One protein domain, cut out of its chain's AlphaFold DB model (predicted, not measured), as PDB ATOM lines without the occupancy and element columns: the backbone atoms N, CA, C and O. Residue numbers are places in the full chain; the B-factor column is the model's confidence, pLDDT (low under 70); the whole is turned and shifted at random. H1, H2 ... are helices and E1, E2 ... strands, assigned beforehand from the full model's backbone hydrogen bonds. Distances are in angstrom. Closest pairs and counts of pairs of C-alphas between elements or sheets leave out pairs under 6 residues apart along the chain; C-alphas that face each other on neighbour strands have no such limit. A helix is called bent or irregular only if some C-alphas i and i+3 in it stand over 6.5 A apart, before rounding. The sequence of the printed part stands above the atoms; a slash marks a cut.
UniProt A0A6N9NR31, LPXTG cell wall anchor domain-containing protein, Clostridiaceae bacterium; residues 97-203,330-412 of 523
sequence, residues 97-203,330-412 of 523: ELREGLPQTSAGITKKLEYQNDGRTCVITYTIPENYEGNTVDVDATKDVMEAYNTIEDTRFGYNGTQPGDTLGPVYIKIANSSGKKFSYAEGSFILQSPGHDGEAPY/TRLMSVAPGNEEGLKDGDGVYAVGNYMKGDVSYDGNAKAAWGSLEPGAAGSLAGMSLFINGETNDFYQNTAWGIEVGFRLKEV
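What this domain is: This is residues 97 to 203 and 330 to 412 of the 523 residues of the protein "LPXTG cell wall anchor domain-containing protein" of Clostridiaceae bacterium (UniProt A0A6N9NR31). Two sheets lie partly face to face, a larger, twisted one built of E1, E2, E4, E7, E8 and E9 and a smaller one in which E3, E5 and E6 pair with the long strand E10. H1 packs on one face of the large sheet, over E2 and E4, the short H2 sits by E6 and E7, and H3 lies between E5 and E8, while residues 198 to 203 stick out. The printed part has 190 residues with three named helices and ten named strands, in the order E1, E2, E3, H1, E4, E5, E6, E7, H2, H3, E8, E9, E10. Both sheets are branched; the large one is mixed, with E2 and E4 parallel, and the small one is antiparallel. The class is mixed, helices and strands, with 91 residues, under half, in named elements; the whole is compact, with a radius of gyration of the C-alphas of 16.6 A and spans of 53 by 40 by 32 A.

Where its parts are: Pass residues 97 to 109, which hold no named element, and find C-alpha 110 at (97.244, 9.253, 78.785), where E1, residues 110 to 116, begins and runs 20.1 A. E2, residues 121 to 128, runs 23.0 A, and E3 is residues 136 to 140. H1, residues 142 to 160, runs 23.4 A from C-alpha 142 at (82.764, 7.160, 77.644); it has a kink of 72 degrees near residue 154 and is irregular, with C-alphas 156 and 159 9.6 A apart. E4, residues 167 to 177, is the longest strand at 30.9 A, followed by E5, residues 183 to 185, and E6, residues 191 to 193. Past the cut come E7, residues 333 to 337, H2, residues 352 to 357, H3, residues 363 to 370 and 10.0 A long, E8, residues 378 to 380, and E9, residues 384 to 388. E10, residues 404 to 411, runs 24.3 A to C-alpha 411 at (98.961, -7.733, 84.380).

How they stand to each other: Start at E1 and E2, an antiparallel hairpin; look for N 112 and O 125, 2.9 A apart. On the other side of E2 lies E4, parallel at 20 degrees, with N 124 and O 172 at 2.8 A. On the other side of E4 from E2 are two antiparallel strands: E9 beside residues 167 to 171, with N 168 and O 386 at 2.8 A, and E8 beside residues 173 to 177, with N 175 and O 379 at 2.9 A. E7 is an edge strand antiparallel to E9, with N 336 and O 385 at 2.8 A. H1 is on this sheet at a height of 8.8 A and runs along the strands, at 18 degrees to E2 on the local plane; the closest C-alphas of H1 and E4 are those of Tyr 149 and Leu 168, 6.2 A. H3 is on the same face, height 6.8 A, and only just over E8, with 3 of its 8 C-alphas falling on it; C-alphas 369 and 379 are closest, 4.9 A. In the small sheet E3 lies on one side of E10, with N 137 and O 409 at 2.9 A; on the other side are E5, with N 184 and O 410 at 2.8 A, and E6, with N 191 and O 406 at 2.8 A. H3 stands at this sheet's level, only just, at a height of 3.9 A. H2 only grazes both sheets; its closest C-alphas to E6 are those of Met 356 and Gln 193, 5.8 A. H1 only grazes the small sheet with residues 142 to 146. E4 and E10 are apart. Every O i to N i+4 pair is within hydrogen-bond range in H2 and H3, and 13 of 15 are in H1.

The domain as a whole: The two C-alphas farthest apart are those of Gly 180 and Asp 394, 53.2 A. Residues 204 to 329 are not printed, and C-alphas 203 and 330 are 20.8 A apart across that cut. The long links are E7 to H2, 14 residues, and E9 to E10, 15 residues. Residues 198 to 203 stand free. The mean pLDDT of the printed part is 95.4, and no printed residue is under 70.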
ATOM      1  N   GLU A  97      69.814  -4.334  87.078       95.00
ATOM      2  CA  GLU A  97      70.832  -5.382  87.040       95.00
ATOM      3  C   GLU A  97      71.524  -5.532  85.679       95.00
ATOM      4  O   GLU A  97      72.572  -6.169  85.616       95.00
ATOM      5  N   LEU A  98      70.965  -4.962  84.602       95.56
ATOM      6  CA  LEU A  98      71.602  -4.928  83.281       95.56
ATOM      7  C   LEU A  98      72.765  -3.932  83.204       95.56
ATOM      8  O   LEU A  98      73.528  -3.961  82.241       95.56
ATOM      9  N   ARG A  99      72.876  -3.011  84.168       95.56
ATOM     10  CA  ARG A  99      73.926  -1.992  84.170       95.56
ATOM     11  C   ARG A  99      75.167  -2.498  84.880       95.56
ATOM     12  O   ARG A  99      75.104  -3.030  85.990       95.56
ATOM     13  N   GLU A 100      76.311  -2.224  84.277       95.25
ATOM     14  CA  GLU A 100      77.612  -2.469  84.879       95.25
ATOM     15  C   GLU A 100      78.245  -1.158  85.350       95.25
ATOM     16  O   GLU A 100      78.092  -0.097  84.740       95.25
ATOM     17  N   GLY A 101      78.966  -1.218  86.472       93.31
ATOM     18  CA  GLY A 101      79.694  -0.063  86.987       93.31
ATOM     19  C   GLY A 101      80.910   0.244  86.115       93.31
ATOM     20  O   GLY A 101      81.827  -0.576  86.031       93.31
ATOM     21  N   LEU A 102      80.948   1.437  85.519       94.31
ATOM     22  CA  LEU A 102      82.103   1.887  84.747       94.31
ATOM     23  C   LEU A 102      83.359   1.976  85.633       94.31
ATOM     24  O   LEU A 102      83.315   2.543  86.731       94.31
ATOM     25  N   PRO A 103      84.505   1.435  85.183       93.06
ATOM     26  CA  PRO A 103      85.730   1.500  85.956       93.06
ATOM     27  C   PRO A 103      86.351   2.896  85.842       93.06
ATOM     28  O   PRO A 103      86.444   3.453  84.758       93.06
ATOM     29  N   GLN A 104      86.865   3.462  86.933       95.81
ATOM     30  CA  GLN A 104      87.591   4.728  86.837       95.81
ATOM     31  C   GLN A 104      88.908   4.539  86.069       95.81
ATOM     32  O   GLN A 104      89.707   3.665  86.416       95.81
ATOM     33  N   THR A 105      89.178   5.406  85.085       98.06
ATOM     34  CA  THR A 105      90.439   5.366  84.332       98.06
ATOM     35  C   THR A 105      91.642   5.414  85.267       98.06
ATOM     36  O   THR A 105      91.793   6.328  86.084       98.06
ATOM     37  N   SER A 106      92.516   4.420  85.127       98.31
ATOM     38  CA  SER A 106      93.717   4.273  85.938       98.31
ATOM     39  C   SER A 106      94.610   5.510  85.873       98.31
ATOM     40  O   SER A 106      94.833   6.101  84.815       98.31
ATOM     41  N   ALA A 107      95.175   5.886  87.021       97.31
ATOM     42  CA  ALA A 107      96.057   7.040  87.119       97.31
ATOM     43  C   ALA A 107      97.280   6.903  86.192       97.31
ATOM     44  O   ALA A 107      97.899   5.843  86.101       97.31
ATOM     45  N   GLY A 108      97.644   7.998  85.520       96.50
ATOM     46  CA  GLY A 108      98.807   8.059  84.628       96.50
ATOM     47  C   GLY A 108      98.565   7.549  83.205       96.50
ATOM     48  O   GLY A 108      99.409   7.794  82.344       96.50
ATOM     49  N   ILE A 109      97.424   6.911  82.923       98.31
ATOM     50  CA  ILE A 109      97.027   6.608  81.546       98.31
ATOM     51  C   ILE A 109      96.777   7.923  80.807       98.31
ATOM     52  O   ILE A 109      96.034   8.791  81.268       98.31
ATOM     53  N   THR A 110      97.423   8.081  79.654       98.00
ATOM     54  CA  THR A 110      97.244   9.253  78.785       98.00
ATOM     55  C   THR A 110      96.469   8.868  77.536       98.00
ATOM     56  O   THR A 110      96.433   7.695  77.169       98.00
ATOM     57  N   LYS A 111      95.848   9.848  76.879       97.88
ATOM     58  CA  LYS A 111      95.021   9.629  75.691       97.88
ATOM     59  C   LYS A 111      95.372  10.582  74.558       97.88
ATOM     60  O   LYS A 111      95.820  11.704  74.801       97.88
ATOM     61  N   LYS A 112      95.129  10.138  73.328       98.50
ATOM     62  CA  LYS A 112      95.230  10.939  72.105       98.50
ATOM     63  C   LYS A 112      94.114  10.545  71.141       98.50
ATOM     64  O   LYS A 112      93.956   9.358  70.875       98.50
ATOM     65  N   LEU A 113      93.391  11.526  70.608       98.56
ATOM     66  CA  LEU A 113      92.393  11.332  69.557       98.56
ATOM     67  C   LEU A 113      92.999  11.748  68.211       98.56
ATOM     68  O   LEU A 113      93.589  12.825  68.096       98.56
ATOM     69  N   GLU A 114      92.875  10.894  67.200       98.50
ATOM     70  CA  GLU A 114      93.369  11.137  65.843       98.50
ATOM     71  C   GLU A 114      92.250  10.909  64.829       98.50
ATOM     72  O   GLU A 114      91.856   9.773  64.564       98.50
ATOM     73  N   TYR A 115      91.751  11.998  64.248       97.88
ATOM     74  CA  TYR A 115      90.709  11.957  63.228       97.88
ATOM     75  C   TYR A 115      91.295  11.651  61.847       97.88
ATOM     76  O   TYR A 115      92.353  12.168  61.476       97.88
ATOM     77  N   GLN A 116      90.603  10.808  61.085       94.75
ATOM     78  CA  GLN A 116      91.011  10.349  59.757       94.75
ATOM     79  C   GLN A 116      89.835  10.453  58.775       94.75
ATOM     80  O   GLN A 116      88.714  10.786  59.165       94.75
ATOM     81  N   ASN A 117      90.101  10.207  57.488       91.75
ATOM     82  CA  ASN A 117      89.094  10.195  56.417       91.75
ATOM     83  C   ASN A 117      88.211  11.453  56.404       91.75
ATOM     84  O   ASN A 117      86.984  11.375  56.408       91.75
ATOM     85  N   ASP A 118      88.858  12.621  56.435       90.62
ATOM     86  CA  ASP A 118      88.208  13.935  56.526       90.62
ATOM     87  C   ASP A 118      87.338  14.113  57.782       90.62
ATOM     88  O   ASP A 118      86.323  14.800  57.748       90.62
ATOM     89  N   GLY A 119      87.717  13.475  58.894       92.88
ATOM     90  CA  GLY A 119      86.988  13.553  60.159       92.88
ATOM     91  C   GLY A 119      85.793  12.608  60.258       92.88
ATOM     92  O   GLY A 119      84.964  12.786  61.142       92.88
ATOM     93  N   ARG A 120      85.684  11.601  59.379       93.50
ATOM     94  CA  ARG A 120      84.620  10.579  59.446       93.50
ATOM     95  C   ARG A 120      84.930   9.440  60.413       93.50
ATOM     96  O   ARG A 120      84.014   8.757  60.863       93.50
ATOM     97  N   THR A 121      86.204   9.245  60.737       97.06
ATOM     98  CA  THR A 121      86.675   8.193  61.642       97.06
ATOM     99  C   THR A 121      87.633   8.767  62.678       97.06
ATOM    100  O   THR A 121      88.254   9.812  62.457       97.06
ATOM    101  N   CYS A 122      87.753   8.098  63.823       98.44
ATOM    102  CA  CYS A 122      88.636   8.526  64.907       98.44
ATOM    103  C   CYS A 122      89.361   7.332  65.526       98.44
ATOM    104  O   CYS A 122      88.744   6.304  65.790       98.44
ATOM    105  N   VAL A 123      90.661   7.473  65.787       98.69
ATOM    106  CA  VAL A 123      91.440   6.529  66.593       98.69
ATOM    107  C   VAL A 123      91.742   7.165  67.944       98.69
ATOM    108  O   VAL A 123      92.470   8.154  68.027       98.69
ATOM    109  N   ILE A 124      91.218   6.565  69.007       98.81
ATOM    110  CA  ILE A 124      91.484   6.933  70.395       98.81
ATOM    111  C   ILE A 124      92.600   6.024  70.907       98.81
ATOM    112  O   ILE A 124      92.408   4.822  71.072       98.81
ATOM    113  N   THR A 125      93.788   6.578  71.146       98.81
ATOM    114  CA  THR A 125      94.931   5.830  71.683       98.81
ATOM    115  C   THR A 125      95.108   6.109  73.168       98.81
ATOM    116  O   THR A 125      95.478   7.225  73.531       98.81
ATOM    117  N   TYR A 126      94.930   5.092  74.011       98.81
ATOM    118  CA  TYR A 126      95.320   5.113  75.420       98.81
ATOM    119  C   TYR A 126      96.734   4.559  75.584       98.81
ATOM    120  O   TYR A 126      97.055   3.485  75.072       98.81
ATOM    121  N   THR A 127      97.589   5.282  76.303       98.75
ATOM    122  CA  THR A 127      98.988   4.899  76.527       98.75
ATOM    123  C   THR A 127      99.217   4.552  77.991       98.75
ATOM    124  O   THR A 127      99.029   5.400  78.868       98.75
ATOM    125  N   ILE A 128      99.663   3.318  78.234       98.69
ATOM    126  CA  ILE A 128     100.168   2.856  79.529       98.69
ATOM    127  C   ILE A 128     101.616   3.354  79.648       98.69
ATOM    128  O   ILE A 128     102.437   2.966  78.814       98.69
ATOM    129  N   PRO A 129     101.950   4.222  80.621       98.25
ATOM    130  CA  PRO A 129     103.260   4.867  80.678       98.25
ATOM    131  C   PRO A 129     104.383   3.899  81.083       98.25
ATOM    132  O   PRO A 129     104.143   2.837  81.653       98.25
ATOM    133  N   GLU A 130     105.635   4.287  80.824       97.81
ATOM    134  CA  GLU A 130     106.823   3.474  81.141       97.81
ATOM    135  C   GLU A 130     106.918   3.105  82.629       97.81
ATOM    136  O   GLU A 130     107.229   1.967  82.975       97.81
ATOM    137  N   ASN A 131     106.595   4.058  83.506       96.31
ATOM    138  CA  ASN A 131     106.634   3.934  84.964       96.31
ATOM    139  C   ASN A 131     105.304   3.448  85.568       96.31
ATOM    140  O   ASN A 131     104.951   3.829  86.686       96.31
ATOM    141  N   TYR A 132     104.518   2.681  84.812       97.56
ATOM    142  CA  TYR A 132     103.230   2.193  85.285       97.56
ATOM    143  C   TYR A 132     103.384   1.059  86.307       97.56
ATOM    144  O   TYR A 132     103.792  -0.055  85.978       97.56
ATOM    145  N   GLU A 133     102.999   1.334  87.554       94.56
ATOM    146  CA  GLU A 133     103.134   0.394  88.677       94.56
ATOM    147  C   GLU A 133     101.880  -0.466  88.915       94.56
ATOM    148  O   GLU A 133     101.951  -1.484  89.606       94.56
ATOM    149  N   GLY A 134     100.734  -0.103  88.325       95.12
ATOM    150  CA  GLY A 134      99.463  -0.816  88.494       95.12
ATOM    151  C   GLY A 134      99.490  -2.243  87.937       95.12
ATOM    152  O   GLY A 134     100.224  -2.541  86.993       95.12
ATOM    153  N   ASN A 135      98.700  -3.132  88.537       96.50
ATOM    154  CA  ASN A 135      98.495  -4.518  88.093       96.50
ATOM    155  C   ASN A 135      97.196  -4.702  87.286       96.50
ATOM    156  O   ASN A 135      96.960  -5.768  86.718       96.50
ATOM    157  N   THR A 136      96.358  -3.674  87.212       97.50
ATOM    158  CA  THR A 136      95.200  -3.581  86.321       97.50
ATOM    159  C   THR A 136      95.264  -2.260  85.590       97.50
ATOM    160  O   THR A 136      95.719  -1.289  86.175       97.50
ATOM    161  N   VAL A 137      94.810  -2.225  84.339       98.31
ATOM    162  CA  VAL A 137      94.585  -0.982  83.598       98.31
ATOM    163  C   VAL A 137      93.096  -0.874  83.351       98.31
ATOM    164  O   VAL A 137      92.538  -1.609  82.541       98.31
ATOM    165  N   ASP A 138      92.470   0.024  84.086       98.56
ATOM    166  CA  ASP A 138      91.070   0.393  83.950       98.56
ATOM    167  C   ASP A 138      90.937   1.602  83.023       98.56
ATOM    168  O   ASP A 138      91.724   2.551  83.138       98.56
ATOM    169  N   VAL A 139      89.961   1.577  82.117       98.56
ATOM    170  CA  VAL A 139      89.653   2.694  81.216       98.56
ATOM    171  C   VAL A 139      88.144   2.906  81.167       98.56
ATOM    172  O   VAL A 139      87.414   2.037  80.696       98.56
ATOM    173  N   ASP A 140      87.703   4.084  81.602       98.31
ATOM    174  CA  ASP A 140      86.433   4.685  81.198       98.31
ATOM    175  C   ASP A 140      86.693   5.518  79.939       98.31
ATOM    176  O   ASP A 140      87.387   6.544  79.973       98.31
ATOM    177  N   ALA A 141      86.177   5.023  78.818       98.31
ATOM    178  CA  ALA A 141      86.321   5.625  77.501       98.31
ATOM    179  C   ALA A 141      85.100   6.467  77.101       98.31
ATOM    180  O   ALA A 141      85.126   7.089  76.040       98.31
ATOM    181  N   THR A 142      84.060   6.529  77.936       97.94
ATOM    182  CA  THR A 142      82.764   7.160  77.644       97.94
ATOM    183  C   THR A 142      82.926   8.561  77.075       97.94
ATOM    184  O   THR A 142      82.500   8.847  75.957       97.94
ATOM    185  N   LYS A 143      83.621   9.438  77.810       97.25
ATOM    186  CA  LYS A 143      83.818  10.829  77.390       97.25
ATOM    187  C   LYS A 143      84.560  10.938  76.057       97.25
ATOM    188  O   LYS A 143      84.246  11.814  75.261       97.25
ATOM    189  N   ASP A 144      85.534  10.067  75.824       98.44
ATOM    190  CA  ASP A 144      86.406  10.136  74.650       98.44
ATOM    191  C   ASP A 144      85.709   9.602  73.400       98.44
ATOM    192  O   ASP A 144      85.844  10.170  72.319       98.44
ATOM    193  N   VAL A 145      84.927   8.533  73.558       98.56
ATOM    194  CA  VAL A 145      84.079   7.977  72.501       98.56
ATOM    195  C   VAL A 145      82.985   8.973  72.123       98.56
ATOM    196  O   VAL A 145      82.784   9.229  70.937       98.56
ATOM    197  N   MET A 146      82.335   9.600  73.107       97.94
ATOM    198  CA  MET A 146      81.334  10.638  72.847       97.94
ATOM    199  C   MET A 146      81.947  11.895  72.215       97.94
ATOM    200  O   MET A 146      81.370  12.443  71.282       97.94
ATOM    201  N   GLU A 147      83.142  12.328  72.638       98.25
ATOM    202  CA  GLU A 147      83.872  13.428  71.982       98.25
ATOM    203  C   GLU A 147      84.181  13.107  70.512       98.25
ATOM    204  O   GLU A 147      84.013  13.964  69.637       98.25
ATOM    205  N   ALA A 148      84.582  11.862  70.228       98.44
ATOM    206  CA  ALA A 148      84.821  11.397  68.870       98.44
ATOM    207  C   ALA A 148      83.544  11.430  68.022       98.44
ATOM    208  O   ALA A 148      83.572  11.984  66.921       98.44
ATOM    209  N   TYR A 149      82.427  10.890  68.519       97.81
ATOM    210  CA  TYR A 149      81.158  10.916  67.788       97.81
ATOM    211  C   TYR A 149      80.638  12.332  67.557       97.81
ATOM    212  O   TYR A 149      80.307  12.646  66.416       97.81
ATOM    213  N   ASN A 150      80.660  13.195  68.574       96.19
ATOM    214  CA  ASN A 150      80.231  14.590  68.439       96.19
ATOM    215  C   ASN A 150      81.061  15.326  67.379       96.19
ATOM    216  O   ASN A 150      80.518  16.005  66.516       96.19
ATOM    217  N   THR A 151      82.384  15.134  67.372       96.88
ATOM    218  CA  THR A 151      83.251  15.765  66.363       96.88
ATOM    219  C   THR A 151      82.970  15.234  64.953       96.88
ATOM    220  O   THR A 151      82.990  16.000  63.986       96.88
ATOM    221  N   ILE A 152      82.708  13.929  64.811       96.62
ATOM    222  CA  ILE A 152      82.341  13.320  63.524       96.62
ATOM    223  C   ILE A 152      80.983  13.855  63.044       96.62
ATOM    224  O   ILE A 152      80.841  14.187  61.866       96.62
ATOM    225  N   GLU A 153      79.999  13.957  63.936       95.38
ATOM    226  CA  GLU A 153      78.675  14.518  63.656       95.38
ATOM    227  C   GLU A 153      78.781  15.974  63.194       95.38
ATOM    228  O   GLU A 153      78.331  16.296  62.092       95.38
ATOM    229  N   ASP A 154      79.470  16.822  63.959       94.25
ATOM    230  CA  ASP A 154      79.699  18.231  63.623       94.25
ATOM    231  C   ASP A 154      80.392  18.386  62.263       94.25
ATOM    232  O   ASP A 154      80.036  19.252  61.461       94.25
ATOM    233  N   THR A 155      81.363  17.520  61.968       92.38
ATOM    234  CA  THR A 155      82.095  17.546  60.694       92.38
ATOM    235  C   THR A 155      81.207  17.148  59.516       92.38
ATOM    236  O   THR A 155      81.324  17.712  58.425       92.38
ATOM    237  N   ARG A 156      80.328  16.161  59.703       90.75
ATOM    238  CA  ARG A 156      79.502  15.604  58.623       90.75
ATOM    239  C   ARG A 156      78.217  16.379  58.383       90.75
ATOM    240  O   ARG A 156      77.802  16.513  57.232       90.75
ATOM    241  N   PHE A 157      77.587  16.837  59.453       90.62
ATOM    242  CA  PHE A 157      76.219  17.340  59.440       90.62
ATOM    243  C   PHE A 157      76.109  18.758  60.006       90.62
ATOM    244  O   PHE A 157      75.157  19.474  59.682       90.62
ATOM    245  N   GLY A 158      77.097  19.202  60.790       88.38
ATOM    246  CA  GLY A 158      77.085  20.506  61.444       88.38
ATOM    247  C   GLY A 158      75.821  20.694  62.277       88.38
ATOM    248  O   GLY A 158      75.354  19.775  62.941       88.38
ATOM    249  N   TYR A 159      75.209  21.875  62.175       81.69
ATOM    250  CA  TYR A 159      74.003  22.223  62.935       81.69
ATOM    251  C   TYR A 159      72.801  21.288  62.700       81.69
ATOM    252  O   TYR A 159      71.905  21.237  63.534       81.69
ATOM    253  N   ASN A 160      72.759  20.555  61.582       80.69
ATOM    254  CA  ASN A 160      71.638  19.659  61.296       80.69
ATOM    255  C   ASN A 160      71.646  18.397  62.172       80.69
ATOM    256  O   ASN A 160      70.609  17.742  62.263       80.69
ATOM    257  N   GLY A 161      72.788  18.055  62.784       85.50
ATOM    258  CA  GLY A 161      72.957  16.818  63.541       85.50
ATOM    259  C   GLY A 161      72.712  15.553  62.711       85.50
ATOM    260  O   GLY A 161      72.479  15.591  61.498       85.50
ATOM    261  N   THR A 162      72.778  14.414  63.382       88.69
ATOM    262  CA  THR A 162      72.439  13.097  62.842       88.69
ATOM    263  C   THR A 162      70.967  13.013  62.440       88.69
ATOM    264  O   THR A 162      70.074  13.466  63.156       88.69
ATOM    265  N   GLN A 163      70.703  12.422  61.275       88.69
ATOM    266  CA  GLN A 163      69.359  12.181  60.755       88.69
ATOM    267  C   GLN A 163      69.021  10.682  60.783       88.69
ATOM    268  O   GLN A 163      69.916   9.831  60.844       88.69
ATOM    269  N   PRO A 164      67.729  10.319  60.697       89.75
ATOM    270  CA  PRO A 164      67.323   8.925  60.579       89.75
ATOM    271  C   PRO A 164      68.051   8.197  59.439       89.75
ATOM    272  O   PRO A 164      68.018   8.619  58.281       89.75
ATOM    273  N   GLY A 165      68.682   7.069  59.756       92.56
ATOM    274  CA  GLY A 165      69.425   6.243  58.803       92.56
ATOM    275  C   GLY A 165      70.903   6.613  58.634       92.56
ATOM    276  O   GLY A 165      71.584   5.961  57.821       92.56
ATOM    277  N   ASP A 166      71.392   7.615  59.369       94.44
ATOM    278  CA  ASP A 166      72.799   8.005  59.403       94.44
ATOM    279  C   ASP A 166      73.654   7.087  60.281       94.44
ATOM    280  O   ASP A 166      73.189   6.358  61.157       94.44
ATOM    281  N   THR A 167      74.957   7.149  60.024       95.50
ATOM    282  CA  THR A 167      75.991   6.445  60.780       95.50
ATOM    283  C   THR A 167      77.056   7.430  61.248       95.50
ATOM    284  O   THR A 167      77.348   8.387  60.529       95.50
ATOM    285  N   LEU A 168      77.712   7.165  62.376       96.44
ATOM    286  CA  LEU A 168      78.922   7.862  62.826       96.44
ATOM    287  C   LEU A 168      80.062   6.859  63.048       96.44
ATOM    288  O   LEU A 168      79.833   5.728  63.473       96.44
ATOM    289  N   GLY A 169      81.300   7.283  62.794       95.12
ATOM    290  CA  GLY A 169      82.474   6.419  62.905       95.12
ATOM    291  C   GLY A 169      82.738   5.561  61.656       95.12
ATOM    292  O   GLY A 169      82.189   5.844  60.584       95.12
ATOM    293  N   PRO A 170      83.590   4.523  61.771       97.38
ATOM    294  CA  PRO A 170      83.986   3.888  63.029       97.38
ATOM    295  C   PRO A 170      84.881   4.726  63.955       97.38
ATOM    296  O   PRO A 170      85.753   5.478  63.506       97.38
ATOM    297  N   VAL A 171      84.689   4.540  65.262       98.56
ATOM    298  CA  VAL A 171      85.606   4.979  66.325       98.56
ATOM    299  C   VAL A 171      86.420   3.776  66.801       98.56
ATOM    300  O   VAL A 171      85.861   2.763  67.210       98.56
ATOM    301  N   TYR A 172      87.745   3.867  66.748       98.31
ATOM    302  CA  TYR A 172      88.664   2.802  67.143       98.31
ATOM    303  C   TYR A 172      89.268   3.092  68.512       98.31
ATOM    304  O   TYR A 172      89.726   4.207  68.760       98.31
ATOM    305  N   ILE A 173      89.368   2.071  69.362       98.69
ATOM    306  CA  ILE A 173      90.137   2.144  70.607       98.69
ATOM    307  C   ILE A 173      91.451   1.392  70.414       98.69
ATOM    308  O   ILE A 173      91.469   0.211  70.063       98.69
ATOM    309  N   LYS A 174      92.567   2.069  70.672       98.69
ATOM    310  CA  LYS A 174      93.916   1.515  70.621       98.69
ATOM    311  C   LYS A 174      94.580   1.626  71.986       98.69
ATOM    312  O   LYS A 174      94.548   2.681  72.609       98.69
ATOM    313  N   ILE A 175      95.254   0.562  72.407       98.69
ATOM    314  CA  ILE A 175      96.101   0.560  73.601       98.69
ATOM    315  C   ILE A 175      97.555   0.483  73.167       98.69
ATOM    316  O   ILE A 175      97.919  -0.408  72.399       98.69
ATOM    317  N   ALA A 176      98.379   1.402  73.660       98.50
ATOM    318  CA  ALA A 176      99.829   1.380  73.533       98.50
ATOM    319  C   ALA A 176     100.452   1.096  74.905       98.50
ATOM    320  O   ALA A 176     100.284   1.871  75.846       98.50
ATOM    321  N   ASN A 177     101.158  -0.023  75.029       98.38
ATOM    322  CA  ASN A 177     101.813  -0.414  76.268       98.38
ATOM    323  C   ASN A 177     103.276   0.031  76.257       98.38
ATOM    324  O   ASN A 177     104.129  -0.677  75.731       98.38
ATOM    325  N   SER A 178     103.588   1.183  76.844       98.25
ATOM    326  CA  SER A 178     104.980   1.625  77.017       98.25
ATOM    327  C   SER A 178     105.610   1.114  78.315       98.25
ATOM    328  O   SER A 178     106.800   1.315  78.526       98.25
ATOM    329  N   SER A 179     104.848   0.445  79.185       97.38
ATOM    330  CA  SER A 179     105.360  -0.083  80.452       97.38
ATOM    331  C   SER A 179     106.305  -1.274  80.260       97.38
ATOM    332  O   SER A 179     106.311  -1.942  79.225       97.38
ATOM    333  N   GLY A 180     107.063  -1.602  81.310       95.75
ATOM    334  CA  GLY A 180     107.856  -2.836  81.384       95.75
ATOM    335  C   GLY A 180     107.050  -4.105  81.709       95.75
ATOM    336  O   GLY A 180     107.651  -5.160  81.944       95.75
ATOM    337  N   LYS A 181     105.715  -4.015  81.777       96.19
ATOM    338  CA  LYS A 181     104.805  -5.100  82.168       96.19
ATOM    339  C   LYS A 181     104.054  -5.650  80.963       96.19
ATOM    340  O   LYS A 181     103.819  -4.944  79.986       96.19
ATOM    341  N   LYS A 182     103.645  -6.915  81.051       97.50
ATOM    342  CA  LYS A 182     102.738  -7.536  80.084       97.50
ATOM    343  C   LYS A 182     101.308  -7.409  80.594       97.50
ATOM    344  O   LYS A 182     101.054  -7.729  81.752       97.50
ATOM    345  N   PHE A 183     100.383  -7.011  79.731       98.31
ATOM    346  CA  PHE A 183      98.956  -6.942  80.049       98.31
ATOM    347  C   PHE A 183      98.138  -7.855  79.135       98.31
ATOM    348  O   PHE A 183      98.537  -8.159  78.012       98.31
ATOM    349  N   SER A 184      96.986  -8.298  79.621       98.19
ATOM    350  CA  SER A 184      95.997  -9.052  78.858       98.19
ATOM    351  C   SER A 184      94.603  -8.513  79.155       98.19
ATOM    352  O   SER A 184      94.335  -8.066  80.272       98.19
ATOM    353  N   TYR A 185      93.723  -8.540  78.160       98.50
ATOM    354  CA  TYR A 185      92.315  -8.211  78.328       98.50
ATOM    355  C   TYR A 185      91.672  -9.038  79.451       98.50
ATOM    356  O   TYR A 185      91.834 -10.259  79.510       98.50
ATOM    357  N   ALA A 186      90.944  -8.376  80.352       97.81
ATOM    358  CA  ALA A 186      90.129  -9.063  81.340       97.81
ATOM    359  C   ALA A 186      88.812  -9.490  80.681       97.81
ATOM    360  O   ALA A 186      87.969  -8.649  80.395       97.81
ATOM    361  N   GLU A 187      88.649 -10.790  80.442       96.50
ATOM    362  CA  GLU A 187      87.418 -11.363  79.880       96.50
ATOM    363  C   GLU A 187      86.179 -10.934  80.682       96.50
ATOM    364  O   GLU A 187      86.232 -10.895  81.917       96.50
ATOM    365  N   GLY A 188      85.105 -10.571  79.976       95.94
ATOM    366  CA  GLY A 188      83.866 -10.051  80.549       95.94
ATOM    367  C   GLY A 188      83.964  -8.646  81.138       95.94
ATOM    368  O   GLY A 188      83.183  -8.334  82.024       95.94
ATOM    369  N   SER A 189      84.949  -7.825  80.752       97.62
ATOM    370  CA  SER A 189      85.095  -6.467  81.309       97.62
ATOM    371  C   SER A 189      84.695  -5.336  80.370       97.62
ATOM    372  O   SER A 189      84.735  -4.183  80.792       97.62
ATOM    373  N   PHE A 190      84.385  -5.628  79.106       98.19
ATOM    374  CA  PHE A 190      84.021  -4.610  78.134       98.19
ATOM    375  C   PHE A 190      82.573  -4.197  78.362       98.19
ATOM    376  O   PHE A 190      81.657  -4.992  78.174       98.19
ATOM    377  N   ILE A 191      82.384  -2.935  78.713       98.31
ATOM    378  CA  ILE A 191      81.087  -2.323  78.960       98.31
ATOM    379  C   ILE A 191      80.722  -1.503  77.727       98.31
ATOM    380  O   ILE A 191      81.519  -0.677  77.275       98.31
ATOM    381  N   LEU A 192      79.522  -1.733  77.198       98.38
ATOM    382  CA  LEU A 192      78.858  -0.881  76.215       98.38
ATOM    383  C   LEU A 192      77.378  -0.811  76.595       98.38
ATOM    384  O   LEU A 192      76.661  -1.801  76.462       98.38
ATOM    385  N   GLN A 193      76.934   0.340  77.096       98.12
ATOM    386  CA  GLN A 193      75.590   0.489  77.666       98.12
ATOM    387  C   GLN A 193      74.982   1.874  77.407       98.12
ATOM    388  O   GLN A 193      75.657   2.787  76.923       98.12
ATOM    389  N   SER A 194      73.688   2.028  77.694       97.88
ATOM    390  CA  SER A 194      72.988   3.320  77.693       97.88
ATOM    391  C   SER A 194      73.563   4.272  78.758       97.88
ATOM    392  O   SER A 194      74.143   3.809  79.746       97.88
ATOM    393  N   PRO A 195      73.393   5.598  78.608       96.12
ATOM    394  CA  PRO A 195      73.871   6.580  79.581       96.12
ATOM    395  C   PRO A 195      73.254   6.379  80.965       96.12
ATOM    396  O   PRO A 195      72.048   6.182  81.082       96.12
ATOM    397  N   GLY A 196      74.071   6.475  82.013       93.50
ATOM    398  CA  GLY A 196      73.632   6.372  83.405       93.50
ATOM    399  C   GLY A 196      73.031   7.654  83.974       93.50
ATOM    400  O   GLY A 196      72.285   7.588  84.944       93.50
ATOM    401  N   HIS A 197      73.323   8.810  83.365       91.62
ATOM    402  CA  HIS A 197      72.859  10.138  83.798       91.62
ATOM    403  C   HIS A 197      73.263  10.524  85.235       91.62
ATOM    404  O   HIS A 197      72.602  11.330  85.898       91.62
ATOM    405  N   ASP A 198      74.379   9.977  85.728       85.69
ATOM    406  CA  ASP A 198      74.888  10.268  87.066       85.69
ATOM    407  C   ASP A 198      75.152  11.770  87.259       85.69
ATOM    408  O   ASP A 198      75.943  12.398  86.553       85.69
ATOM    409  N   GLY A 199      74.509  12.350  88.275       86.75
ATOM    410  CA  GLY A 199      74.640  13.771  88.608       86.75
ATOM    411  C   GLY A 199      73.752  14.711  87.788       86.75
ATOM    412  O   GLY A 199      73.781  15.919  88.037       86.75
ATOM    413  N   GLU A 200      72.941  14.191  86.866       92.62
ATOM    414  CA  GLU A 200      71.912  14.955  86.162       92.62
ATOM    415  C   GLU A 200      70.586  14.938  86.940       92.62
ATOM    416  O   GLU A 200      70.274  13.997  87.670       92.62
ATOM    417  N   ALA A 201      69.800  16.011  86.825       94.06
ATOM    418  CA  ALA A 201      68.489  16.061  87.462       94.06
ATOM    419  C   ALA A 201      67.482  15.237  86.638       94.06
ATOM    420  O   ALA A 201      67.367  15.485  85.433       94.06
ATOM    421  N   PRO A 202      66.728  14.308  87.254       94.00
ATOM    422  CA  PRO A 202      65.702  13.555  86.541       94.00
ATOM    423  C   PRO A 202      64.596  14.496  86.054       94.00
ATOM    424  O   PRO A 202      64.252  15.455  86.750       94.00
ATOM    425  N   TYR A 203      64.012  14.212  84.886       94.94
ATOM    426  CA  TYR A 203      62.880  14.997  84.379       94.94
ATOM    427  C   TYR A 203      61.639  14.837  85.264       94.94
ATOM    428  O   TYR A 203      61.114  15.801  85.820       94.94
ATOM    429  N   THR A 330      67.165  -0.150  72.719       94.62
ATOM    430  CA  THR A 330      66.961  -1.587  72.474       94.62
ATOM    431  C   THR A 330      66.693  -1.923  71.008       94.62
ATOM    432  O   THR A 330      66.666  -3.104  70.664       94.62
ATOM    433  N   ARG A 331      66.525  -0.917  70.136       92.12
ATOM    434  CA  ARG A 331      66.242  -1.129  68.708       92.12
ATOM    435  C   ARG A 331      66.868  -0.101  67.770       92.12
ATOM    436  O   ARG A 331      67.410  -0.493  66.736       92.12
ATOM    437  N   LEU A 332      66.722   1.193  68.058       93.12
ATOM    438  CA  LEU A 332      67.022   2.242  67.074       93.12
ATOM    439  C   LEU A 332      68.496   2.648  67.045       93.12
ATOM    440  O   LEU A 332      69.003   3.023  65.991       93.12
ATOM    441  N   MET A 333      69.185   2.566  68.178       96.44
ATOM    442  CA  MET A 333      70.588   2.920  68.318       96.44
ATOM    443  C   MET A 333      71.433   1.659  68.413       96.44
ATOM    444  O   MET A 333      71.327   0.899  69.377       96.44
ATOM    445  N   SER A 334      72.287   1.456  67.415       98.00
ATOM    446  CA  SER A 334      73.175   0.297  67.341       98.00
ATOM    447  C   SER A 334      74.635   0.716  67.275       98.00
ATOM    448  O   SER A 334      74.959   1.736  66.668       98.00
ATOM    449  N   VAL A 335      75.519  -0.090  67.861       98.25
ATOM    450  CA  VAL A 335      76.974   0.065  67.728       98.25
ATOM    451  C   VAL A 335      77.524  -1.168  67.028       98.25
ATOM    452  O   VAL A 335      77.787  -2.194  67.654       98.25
ATOM    453  N   ALA A 336      77.658  -1.088  65.707       97.19
ATOM    454  CA  ALA A 336      78.099  -2.201  64.881       97.19
ATOM    455  C   ALA A 336      79.636  -2.339  64.914       97.19
ATOM    456  O   ALA A 336      80.341  -1.360  64.629       97.19
ATOM    457  N   PRO A 337      80.177  -3.539  65.203       96.69
ATOM    458  CA  PRO A 337      81.606  -3.792  65.137       96.69
ATOM    459  C   PRO A 337      82.077  -3.901  63.689       96.69
ATOM    460  O   PRO A 337      81.533  -4.666  62.891       96.69
ATOM    461  N   GLY A 338      83.140  -3.180  63.350       95.31
ATOM    462  CA  GLY A 338      83.789  -3.315  62.053       95.31
ATOM    463  C   GLY A 338      84.674  -2.133  61.693       95.31
ATOM    464  O   GLY A 338      84.688  -1.103  62.359       95.31
ATOM    465  N   ASN A 339      85.444  -2.306  60.622       94.38
ATOM    466  CA  ASN A 339      86.457  -1.335  60.199       94.38
ATOM    467  C   ASN A 339      86.036  -0.549  58.945       94.38
ATOM    468  O   ASN A 339      86.823   0.221  58.398       94.38
ATOM    469  N   GLU A 340      84.814  -0.772  58.463       92.38
ATOM    470  CA  GLU A 340      84.263  -0.099  57.291       92.38
ATOM    471  C   GLU A 340      83.405   1.099  57.715       92.38
ATOM    472  O   GLU A 340      82.699   1.061  58.723       92.38
ATOM    473  N   GLU A 341      83.465   2.181  56.940       92.06
ATOM    474  CA  GLU A 341      82.555   3.316  57.102       92.06
ATOM    475  C   GLU A 341      81.145   2.962  56.631       92.06
ATOM    476  O   GLU A 341      80.959   2.190  55.692       92.06
ATOM    477  N   GLY A 342      80.137   3.572  57.255       91.75
ATOM    478  CA  GLY A 342      78.752   3.408  56.812       91.75
ATOM    479  C   GLY A 342      78.129   2.056  57.158       91.75
ATOM    480  O   GLY A 342      77.127   1.696  56.542       91.75
ATOM    481  N   LEU A 343      78.691   1.317  58.122       95.00
ATOM    482  CA  LEU A 343      78.079   0.093  58.639       95.00
ATOM    483  C   LEU A 343      76.710   0.403  59.243       95.00
ATOM    484  O   LEU A 343      76.581   1.261  60.115       95.00
ATOM    485  N   LYS A 344      75.694  -0.309  58.757       94.94
ATOM    486  CA  LYS A 344      74.305  -0.187  59.195       94.94
ATOM    487  C   LYS A 344      73.845  -1.494  59.803       94.94
ATOM    488  O   LYS A 344      74.200  -2.564  59.318       94.94
ATOM    489  N   ASP A 345      72.990  -1.374  60.802       94.19
ATOM    490  CA  ASP A 345      72.341  -2.495  61.465       94.19
ATOM    491  C   ASP A 345      70.826  -2.268  61.488       94.19
ATOM    492  O   ASP A 345      70.232  -1.842  62.476       94.19
ATOM    493  N   GLY A 346      70.200  -2.475  60.326       88.81
ATOM    494  CA  GLY A 346      68.763  -2.253  60.142       88.81
ATOM    495  C   GLY A 346      67.893  -3.156  61.018       88.81
ATOM    496  O   GLY A 346      66.793  -2.748  61.399       88.81
ATOM    497  N   ASP A 347      68.406  -4.330  61.386       89.62
ATOM    498  CA  ASP A 347      67.715  -5.336  62.198       89.62
ATOM    499  C   ASP A 347      67.933  -5.119  63.705       89.62
ATOM    500  O   ASP A 347      67.167  -5.636  64.516       89.62
ATOM    501  N   GLY A 348      68.889  -4.265  64.093       93.06
ATOM    502  CA  GLY A 348      69.165  -3.917  65.489       93.06
ATOM    503  C   GLY A 348      69.800  -5.065  66.274       93.06
ATOM    504  O   GLY A 348      69.564  -5.194  67.474       93.06
ATOM    505  N   VAL A 349      70.581  -5.918  65.608       96.56
ATOM    506  CA  VAL A 349      71.319  -7.023  66.244       96.56
ATOM    507  C   VAL A 349      72.288  -6.481  67.300       96.56
ATOM    508  O   VAL A 349      72.345  -6.988  68.419       96.56
ATOM    509  N   TYR A 350      72.986  -5.402  66.965       97.88
ATOM    510  CA  TYR A 350      73.941  -4.668  67.784       97.88
ATOM    511  C   TYR A 350      73.323  -3.434  68.452       97.88
ATOM    512  O   TYR A 350      74.037  -2.463  68.730       97.88
ATOM    513  N   ALA A 351      72.011  -3.447  68.710       98.06
ATOM    514  CA  ALA A 351      71.383  -2.430  69.543       98.06
ATOM    515  C   ALA A 351      72.078  -2.362  70.913       98.06
ATOM    516  O   ALA A 351      72.473  -3.391  71.467       98.06
ATOM    517  N   VAL A 352      72.218  -1.162  71.482       98.56
ATOM    518  CA  VAL A 352      72.909  -0.951  72.773       98.56
ATOM    519  C   VAL A 352      72.349  -1.864  73.872       98.56
ATOM    520  O   VAL A 352      73.102  -2.505  74.599       98.56
ATOM    521  N   GLY A 353      71.027  -2.017  73.937       97.62
ATOM    522  CA  GLY A 353      70.374  -2.895  74.905       97.62
ATOM    523  C   GLY A 353      70.722  -4.383  74.754       97.62
ATOM    524  O   GLY A 353      70.609  -5.120  75.729       97.62
ATOM    525  N   ASN A 354      71.168  -4.841  73.579       98.12
ATOM    526  CA  ASN A 354      71.610  -6.227  73.378       98.12
ATOM    527  C   ASN A 354      73.037  -6.455  73.897       98.12
ATOM    528  O   ASN A 354      73.342  -7.559  74.344       98.12
ATOM    529  N   TYR A 355      73.888  -5.419  73.914       98.38
ATOM    530  CA  TYR A 355      75.167  -5.480  74.632       98.38
ATOM    531  C   TYR A 355      74.938  -5.636  76.137       98.38
ATOM    532  O   TYR A 355      75.525  -6.516  76.757       98.38
ATOM    533  N   MET A 356      74.007  -4.865  76.705       97.88
ATOM    534  CA  MET A 356      73.670  -4.914  78.137       97.88
ATOM    535  C   MET A 356      73.035  -6.242  78.575       97.88
ATOM    536  O   MET A 356      73.185  -6.664  79.716       97.88
ATOM    537  N   LYS A 357      72.322  -6.927  77.674       96.50
ATOM    538  CA  LYS A 357      71.796  -8.283  77.921       96.50
ATOM    539  C   LYS A 357      72.856  -9.378  77.768       96.50
ATOM    540  O   LYS A 357      72.611 -10.507  78.186       96.50
ATOM    541  N   GLY A 358      73.999  -9.067  77.154       96.00
ATOM    542  CA  GLY A 358      75.024 -10.042  76.784       96.00
ATOM    543  C   GLY A 358      74.696 -10.862  75.529       96.00
ATOM    544  O   GLY A 358      75.380 -11.849  75.260       96.00
ATOM    545  N   ASP A 359      73.684 -10.467  74.749       97.44
ATOM    546  CA  ASP A 359      73.312 -11.131  73.488       97.44
ATOM    547  C   ASP A 359      74.372 -10.894  72.394       97.44
ATOM    548  O   ASP A 359      74.590 -11.730  71.514       97.44
ATOM    549  N   VAL A 360      75.063  -9.752  72.473       97.69
ATOM    550  CA  VAL A 360      76.242  -9.400  71.670       97.69
ATOM    551  C   VAL A 360      77.340  -8.841  72.575       97.69
ATOM    552  O   VAL A 360      77.072  -8.357  73.670       97.69
ATOM    553  N   SER A 361      78.603  -8.908  72.141       95.81
ATOM    554  CA  SER A 361      79.730  -8.433  72.953       95.81
ATOM    555  C   SER A 361      80.950  -8.043  72.117       95.81
ATOM    556  O   SER A 361      81.214  -8.613  71.054       95.81
ATOM    557  N   TYR A 362      81.740  -7.101  72.641       97.25
ATOM    558  CA  TYR A 362      83.079  -6.779  72.141       97.25
ATOM    559  C   TYR A 362      84.182  -7.671  72.726       97.25
ATOM    560  O   TYR A 362      85.325  -7.549  72.291       97.25
ATOM    561  N   ASP A 363      83.885  -8.602  73.635       96.62
ATOM    562  CA  ASP A 363      84.884  -9.454  74.296       96.62
ATOM    563  C   ASP A 363      85.797 -10.195  73.320       96.62
ATOM    564  O   ASP A 363      87.018 -10.192  73.479       96.62
ATOM    565  N   GLY A 364      85.226 -10.797  72.273       96.56
ATOM    566  CA  GLY A 364      86.007 -11.479  71.239       96.56
ATOM    567  C   GLY A 364      86.954 -10.523  70.506       96.56
ATOM    568  O   GLY A 364      88.129 -10.839  70.307       96.56
ATOM    569  N   ASN A 365      86.466  -9.322  70.178       96.94
ATOM    570  CA  ASN A 365      87.254  -8.269  69.537       96.94
ATOM    571  C   ASN A 365      88.371  -7.765  70.467       96.94
ATOM    572  O   ASN A 365      89.517  -7.620  70.042       96.94
ATOM    573  N   ALA A 366      88.059  -7.540  71.744       98.06
ATOM    574  CA  ALA A 366      88.996  -7.064  72.754       98.06
ATOM    575  C   ALA A 366      90.069  -8.114  73.064       98.06
ATOM    576  O   ALA A 366      91.250  -7.786  73.153       98.06
ATOM    577  N   LYS A 367      89.706  -9.397  73.138       97.44
ATOM    578  CA  LYS A 367      90.647 -10.514  73.301       97.44
ATOM    579  C   LYS A 367      91.573 -10.658  72.096       97.44
ATOM    580  O   LYS A 367      92.769 -10.878  72.278       97.44
ATOM    581  N   ALA A 368      91.060 -10.485  70.879       96.62
ATOM    582  CA  ALA A 368      91.883 -10.489  69.671       96.62
ATOM    583  C   ALA A 368      92.860  -9.299  69.632       96.62
ATOM    584  O   ALA A 368      94.018  -9.466  69.251       96.62
ATOM    585  N   ALA A 369      92.419  -8.116  70.062       97.12
ATOM    586  CA  ALA A 369      93.227  -6.900  70.053       97.12
ATOM    587  C   ALA A 369      94.246  -6.828  71.202       97.12
ATOM    588  O   ALA A 369      95.370  -6.363  71.013       97.12
ATOM    589  N   TRP A 370      93.849  -7.255  72.403       98.12
ATOM    590  CA  TRP A 370      94.543  -6.968  73.664       98.12
ATOM    591  C   TRP A 370      94.755  -8.205  74.543       98.12
ATOM    592  O   TRP A 370      95.193  -8.082  75.685       98.12
ATOM    593  N   GLY A 371      94.489  -9.414  74.040       95.81
ATOM    594  CA  GLY A 371      94.687 -10.664  74.785       95.81
ATOM    595  C   GLY A 371      96.146 -10.938  75.170       95.81
ATOM    596  O   GLY A 371      96.402 -11.719  76.084       95.81
ATOM    597  N   SER A 372      97.110 -10.278  74.524       95.12
ATOM    598  CA  SER A 372      98.521 -10.303  74.917       95.12
ATOM    599  C   SER A 372      99.239  -9.032  74.457       95.12
ATOM    600  O   SER A 372      99.749  -8.967  73.340       95.12
ATOM    601  N   LEU A 373      99.304  -8.024  75.326       97.12
ATOM    602  CA  LEU A 373     100.042  -6.781  75.110       97.12
ATOM    603  C   LEU A 373     101.407  -6.849  75.799       97.12
ATOM    604  O   LEU A 373     101.537  -6.582  76.995       97.12
ATOM    605  N   GLU A 374     102.428  -7.208  75.024       97.31
ATOM    606  CA  GLU A 374     103.826  -7.192  75.468       97.31
ATOM    607  C   GLU A 374     104.328  -5.762  75.756       97.31
ATOM    608  O   GLU A 374     103.756  -4.793  75.241       97.31
ATOM    609  N   PRO A 375     105.409  -5.601  76.542       97.06
ATOM    610  CA  PRO A 375     106.114  -4.327  76.662       97.06
ATOM    611  C   PRO A 375     106.469  -3.736  75.289       97.06
ATOM    612  O   PRO A 375     107.049  -4.413  74.438       97.06
ATOM    613  N   GLY A 376     106.116  -2.473  75.063       96.56
ATOM    614  CA  GLY A 376     106.313  -1.756  73.798       96.56
ATOM    615  C   GLY A 376     105.297  -2.081  72.695       96.56
ATOM    616  O   GLY A 376     105.349  -1.461  71.630       96.56
ATOM    617  N   ALA A 377     104.382  -3.031  72.906       97.75
ATOM    618  CA  ALA A 377     103.385  -3.413  71.912       97.75
ATOM    619  C   ALA A 377     102.163  -2.482  71.923       97.75
ATOM    620  O   ALA A 377     101.890  -1.762  72.884       97.75
ATOM    621  N   ALA A 378     101.387  -2.537  70.842       97.69
ATOM    622  CA  ALA A 378     100.093  -1.881  70.762       97.69
ATOM    623  C   ALA A 378      99.066  -2.788  70.081       97.69
ATOM    624  O   ALA A 378      99.418  -3.565  69.195       97.69
ATOM    625  N   GLY A 379      97.803  -2.644  70.467       97.44
ATOM    626  CA  GLY A 379      96.680  -3.381  69.891       97.44
ATOM    627  C   GLY A 379      95.483  -2.468  69.669       97.44
ATOM    628  O   GLY A 379      95.251  -1.548  70.455       97.44
ATOM    629  N   SER A 380      94.730  -2.703  68.597       97.50
ATOM    630  CA  SER A 380      93.559  -1.904  68.225       97.50
ATOM    631  C   SER A 380      92.322  -2.782  68.173       97.50
ATOM    632  O   SER A 380      92.337  -3.815  67.507       97.50
ATOM    633  N   LEU A 381      91.268  -2.349  68.856       97.12
ATOM    634  CA  LEU A 381      89.940  -2.939  68.764       97.12
ATOM    635  C   LEU A 381      89.382  -2.753  67.348       97.12
ATOM    636  O   LEU A 381      89.736  -1.788  66.660       97.12
ATOM    637  N   ALA A 382      88.482  -3.652  66.941       94.06
ATOM    638  CA  ALA A 382      87.585  -3.390  65.822       94.06
ATOM    639  C   ALA A 382      86.820  -2.076  66.054       94.06
ATOM    640  O   ALA A 382      86.506  -1.728  67.195       94.06
ATOM    641  N   GLY A 383      86.542  -1.345  64.977       95.75
ATOM    642  CA  GLY A 383      85.856  -0.060  65.073       95.75
ATOM    643  C   GLY A 383      84.434  -0.176  65.632       95.75
ATOM    644  O   GLY A 383      83.768  -1.206  65.500       95.75
ATOM    645  N   MET A 384      83.983   0.898  66.275       98.19
ATOM    646  CA  MET A 384      82.631   1.093  66.795       98.19
ATOM    647  C   MET A 384      81.886   2.066  65.882       98.19
ATOM    648  O   MET A 384      82.140   3.275  65.915       98.19
ATOM    649  N   SER A 385      80.987   1.551  65.047       97.69
ATOM    650  CA  SER A 385      80.145   2.369  64.169       97.69
ATOM    651  C   SER A 385      78.773   2.559  64.793       97.69
ATOM    652  O   SER A 385      78.018   1.599  64.923       97.69
ATOM    653  N   LEU A 386      78.442   3.796  65.158       97.94
ATOM    654  CA  LEU A 386      77.101   4.127  65.622       97.94
ATOM    655  C   LEU A 386      76.166   4.187  64.413       97.94
ATOM    656  O   LEU A 386      76.478   4.853  63.426       97.94
ATOM    657  N   PHE A 387      75.019   3.529  64.495       97.38
ATOM    658  CA  PHE A 387      73.950   3.612  63.510       97.38
ATOM    659  C   PHE A 387      72.661   4.068  64.187       97.38
ATOM    660  O   PHE A 387      72.229   3.465  65.173       97.38
ATOM    661  N   ILE A 388      72.055   5.119  63.632       94.69
ATOM    662  CA  ILE A 388      70.739   5.618  64.022       94.69
ATOM    663  C   ILE A 388      69.736   5.095  62.998       94.69
ATOM    664  O   ILE A 388      69.777   5.465  61.823       94.69
ATOM    665  N   ASN A 389      68.863   4.187  63.419       92.06
ATOM    666  CA  ASN A 389      67.935   3.503  62.529       92.06
ATOM    667  C   ASN A 389      66.991   4.495  61.826       92.06
ATOM    668  O   ASN A 389      66.524   5.455  62.423       92.06
ATOM    669  N   GLY A 390      66.667   4.242  60.553       86.31
ATOM    670  CA  GLY A 390      65.763   5.088  59.760       86.31
ATOM    671  C   GLY A 390      64.322   5.166  60.283       86.31
ATOM    672  O   GLY A 390      63.558   5.999  59.806       86.31
ATOM    673  N   GLU A 391      63.951   4.318  61.241       85.94
ATOM    674  CA  GLU A 391      62.678   4.389  61.963       85.94
ATOM    675  C   GLU A 391      62.636   5.498  63.031       85.94
ATOM    676  O   GLU A 391      61.544   5.824  63.503       85.94
ATOM    677  N   THR A 392      63.770   6.115  63.404       83.38
ATOM    678  CA  THR A 392      63.737   7.353  64.206       83.38
ATOM    679  C   THR A 392      62.994   8.442  63.436       83.38
ATOM    680  O   THR A 392      63.135   8.563  62.220       83.38
ATOM    681  N   ASN A 393      62.208   9.246  64.138       83.75
ATOM    682  CA  ASN A 393      61.323  10.242  63.544       83.75
ATOM    683  C   ASN A 393      61.168  11.441  64.497       83.75
ATOM    684  O   ASN A 393      61.930  11.576  65.455       83.75
ATOM    685  N   ASP A 394      60.174  12.293  64.248       83.12
ATOM    686  CA  ASP A 394      59.946  13.527  65.002       83.12
ATOM    687  C   ASP A 394      59.726  13.306  66.513       83.12
ATOM    688  O   ASP A 394      60.032  14.196  67.302       83.12
ATOM    689  N   PHE A 395      59.281  12.119  66.944       87.62
ATOM    690  CA  PHE A 395      59.196  11.746  68.364       87.62
ATOM    691  C   PHE A 395      60.557  11.827  69.071       87.62
ATOM    692  O   PHE A 395      60.646  12.233  70.230       87.62
ATOM    693  N   TYR A 396      61.630  11.499  68.351       89.88
ATOM    694  CA  TYR A 396      63.008  11.540  68.841       89.88
ATOM    695  C   TYR A 396      63.728  12.852  68.517       89.88
ATOM    696  O   TYR A 396      64.895  13.018  68.883       89.88
ATOM    697  N   GLN A 397      63.063  13.809  67.865       86.00
ATOM    698  CA  GLN A 397      63.677  15.083  67.506       86.00
ATOM    699  C   GLN A 397      64.188  15.815  68.756       86.00
ATOM    700  O   GLN A 397      63.508  15.886  69.780       86.00
ATOM    701  N   ASN A 398      65.401  16.372  68.674       85.69
ATOM    702  CA  ASN A 398      66.054  17.082  69.782       85.69
ATOM    703  C   ASN A 398      66.135  16.251  71.081       85.69
ATOM    704  O   ASN A 398      66.038  16.795  72.184       85.69
ATOM    705  N   THR A 399      66.265  14.929  70.960       90.06
ATOM    706  CA  THR A 399      66.509  14.041  72.100       90.06
ATOM    707  C   THR A 399      68.007  13.810  72.231       90.06
ATOM    708  O   THR A 399      68.646  13.285  71.320       90.06
ATOM    709  N   ALA A 400      68.573  14.237  73.356       92.25
ATOM    710  CA  ALA A 400      69.970  14.012  73.681       92.25
ATOM    711  C   ALA A 400      70.215  12.518  73.902       92.25
ATOM    712  O   ALA A 400      69.497  11.862  74.661       92.25
ATOM    713  N   TRP A 401      71.254  12.002  73.258       93.69
ATOM    714  CA  TRP A 401      71.648  10.606  73.323       93.69
ATOM    715  C   TRP A 401      73.133  10.483  73.662       93.69
ATOM    716  O   TRP A 401      73.914  11.427  73.555       93.69
ATOM    717  N   GLY A 402      73.522   9.284  74.069       95.75
ATOM    718  CA  GLY A 402      74.907   8.912  74.311       95.75
ATOM    719  C   GLY A 402      75.036   7.420  74.560       95.75
ATOM    720  O   GLY A 402      74.028   6.714  74.576       95.75
ATOM    721  N   ILE A 403      76.264   6.967  74.777       97.88
ATOM    722  CA  ILE A 403      76.590   5.613  75.228       97.88
ATOM    723  C   ILE A 403      77.726   5.679  76.244       97.88
ATOM    724  O   ILE A 403      78.523   6.617  76.239       97.88
ATOM    725  N   GLU A 404      77.823   4.652  77.069       98.44
ATOM    726  CA  GLU A 404      78.911   4.433  78.013       98.44
ATOM    727  C   GLU A 404      79.818   3.314  77.518       98.44
ATOM    728  O   GLU A 404      79.329   2.288  77.045       98.44
ATOM    729  N   VAL A 405      81.134   3.516  77.617       98.56
ATOM    730  CA  VAL A 405      82.139   2.554  77.148       98.56
ATOM    731  C   VAL A 405      83.256   2.421  78.174       98.56
ATOM    732  O   VAL A 405      83.867   3.414  78.567       98.56
ATOM    733  N   GLY A 406      83.582   1.191  78.562       98.25
ATOM    734  CA  GLY A 406      84.678   0.916  79.491       98.25
ATOM    735  C   GLY A 406      85.280  -0.471  79.306       98.25
ATOM    736  O   GLY A 406      84.683  -1.329  78.667       98.25
ATOM    737  N   PHE A 407      86.488  -0.690  79.822       98.44
ATOM    738  CA  PHE A 407      87.139  -2.006  79.811       98.44
ATOM    739  C   PHE A 407      88.286  -2.094  80.822       98.44
ATOM    740  O   PHE A 407      88.781  -1.083  81.333       98.44
ATOM    741  N   ARG A 408      88.752  -3.324  81.076       98.62
ATOM    742  CA  ARG A 408      89.892  -3.608  81.955       98.62
ATOM    743  C   ARG A 408      90.932  -4.505  81.284       98.62
ATOM    744  O   ARG A 408      90.617  -5.492  80.622       98.62
ATOM    745  N   LEU A 409      92.203  -4.219  81.551       98.56
ATOM    746  CA  LEU A 409      93.329  -5.129  81.335       98.56
ATOM    747  C   LEU A 409      93.907  -5.573  82.686       98.56
ATOM    748  O   LEU A 409      93.833  -4.845  83.676       98.56
ATOM    749  N   LYS A 410      94.518  -6.755  82.731       97.94
ATOM    750  CA  LYS A 410      95.204  -7.316  83.904       97.94
ATOM    751  C   LYS A 410      96.654  -7.629  83.562       97.94
ATOM    752  O   LYS A 410      96.946  -8.103  82.464       97.94
ATOM    753  N   GLU A 411      97.558  -7.351  84.493       97.25
ATOM    754  CA  GLU A 411      98.961  -7.733  84.380       97.25
ATOM    755  C   GLU A 411      99.063  -9.258  84.290       97.25
ATOM    756  O   GLU A 411      98.428  -9.989  85.054       97.25
ATOM    757  N   VAL A 412      99.873  -9.740  83.350       94.81
ATOM    758  CA  VAL A 412     100.235 -11.151  83.248       94.81
ATOM    759  C   VAL A 412     101.520 -11.342  84.053       94.81
ATOM    760  O   VAL A 412     102.552 -10.787  83.660       94.81
TER     761      VAL A 412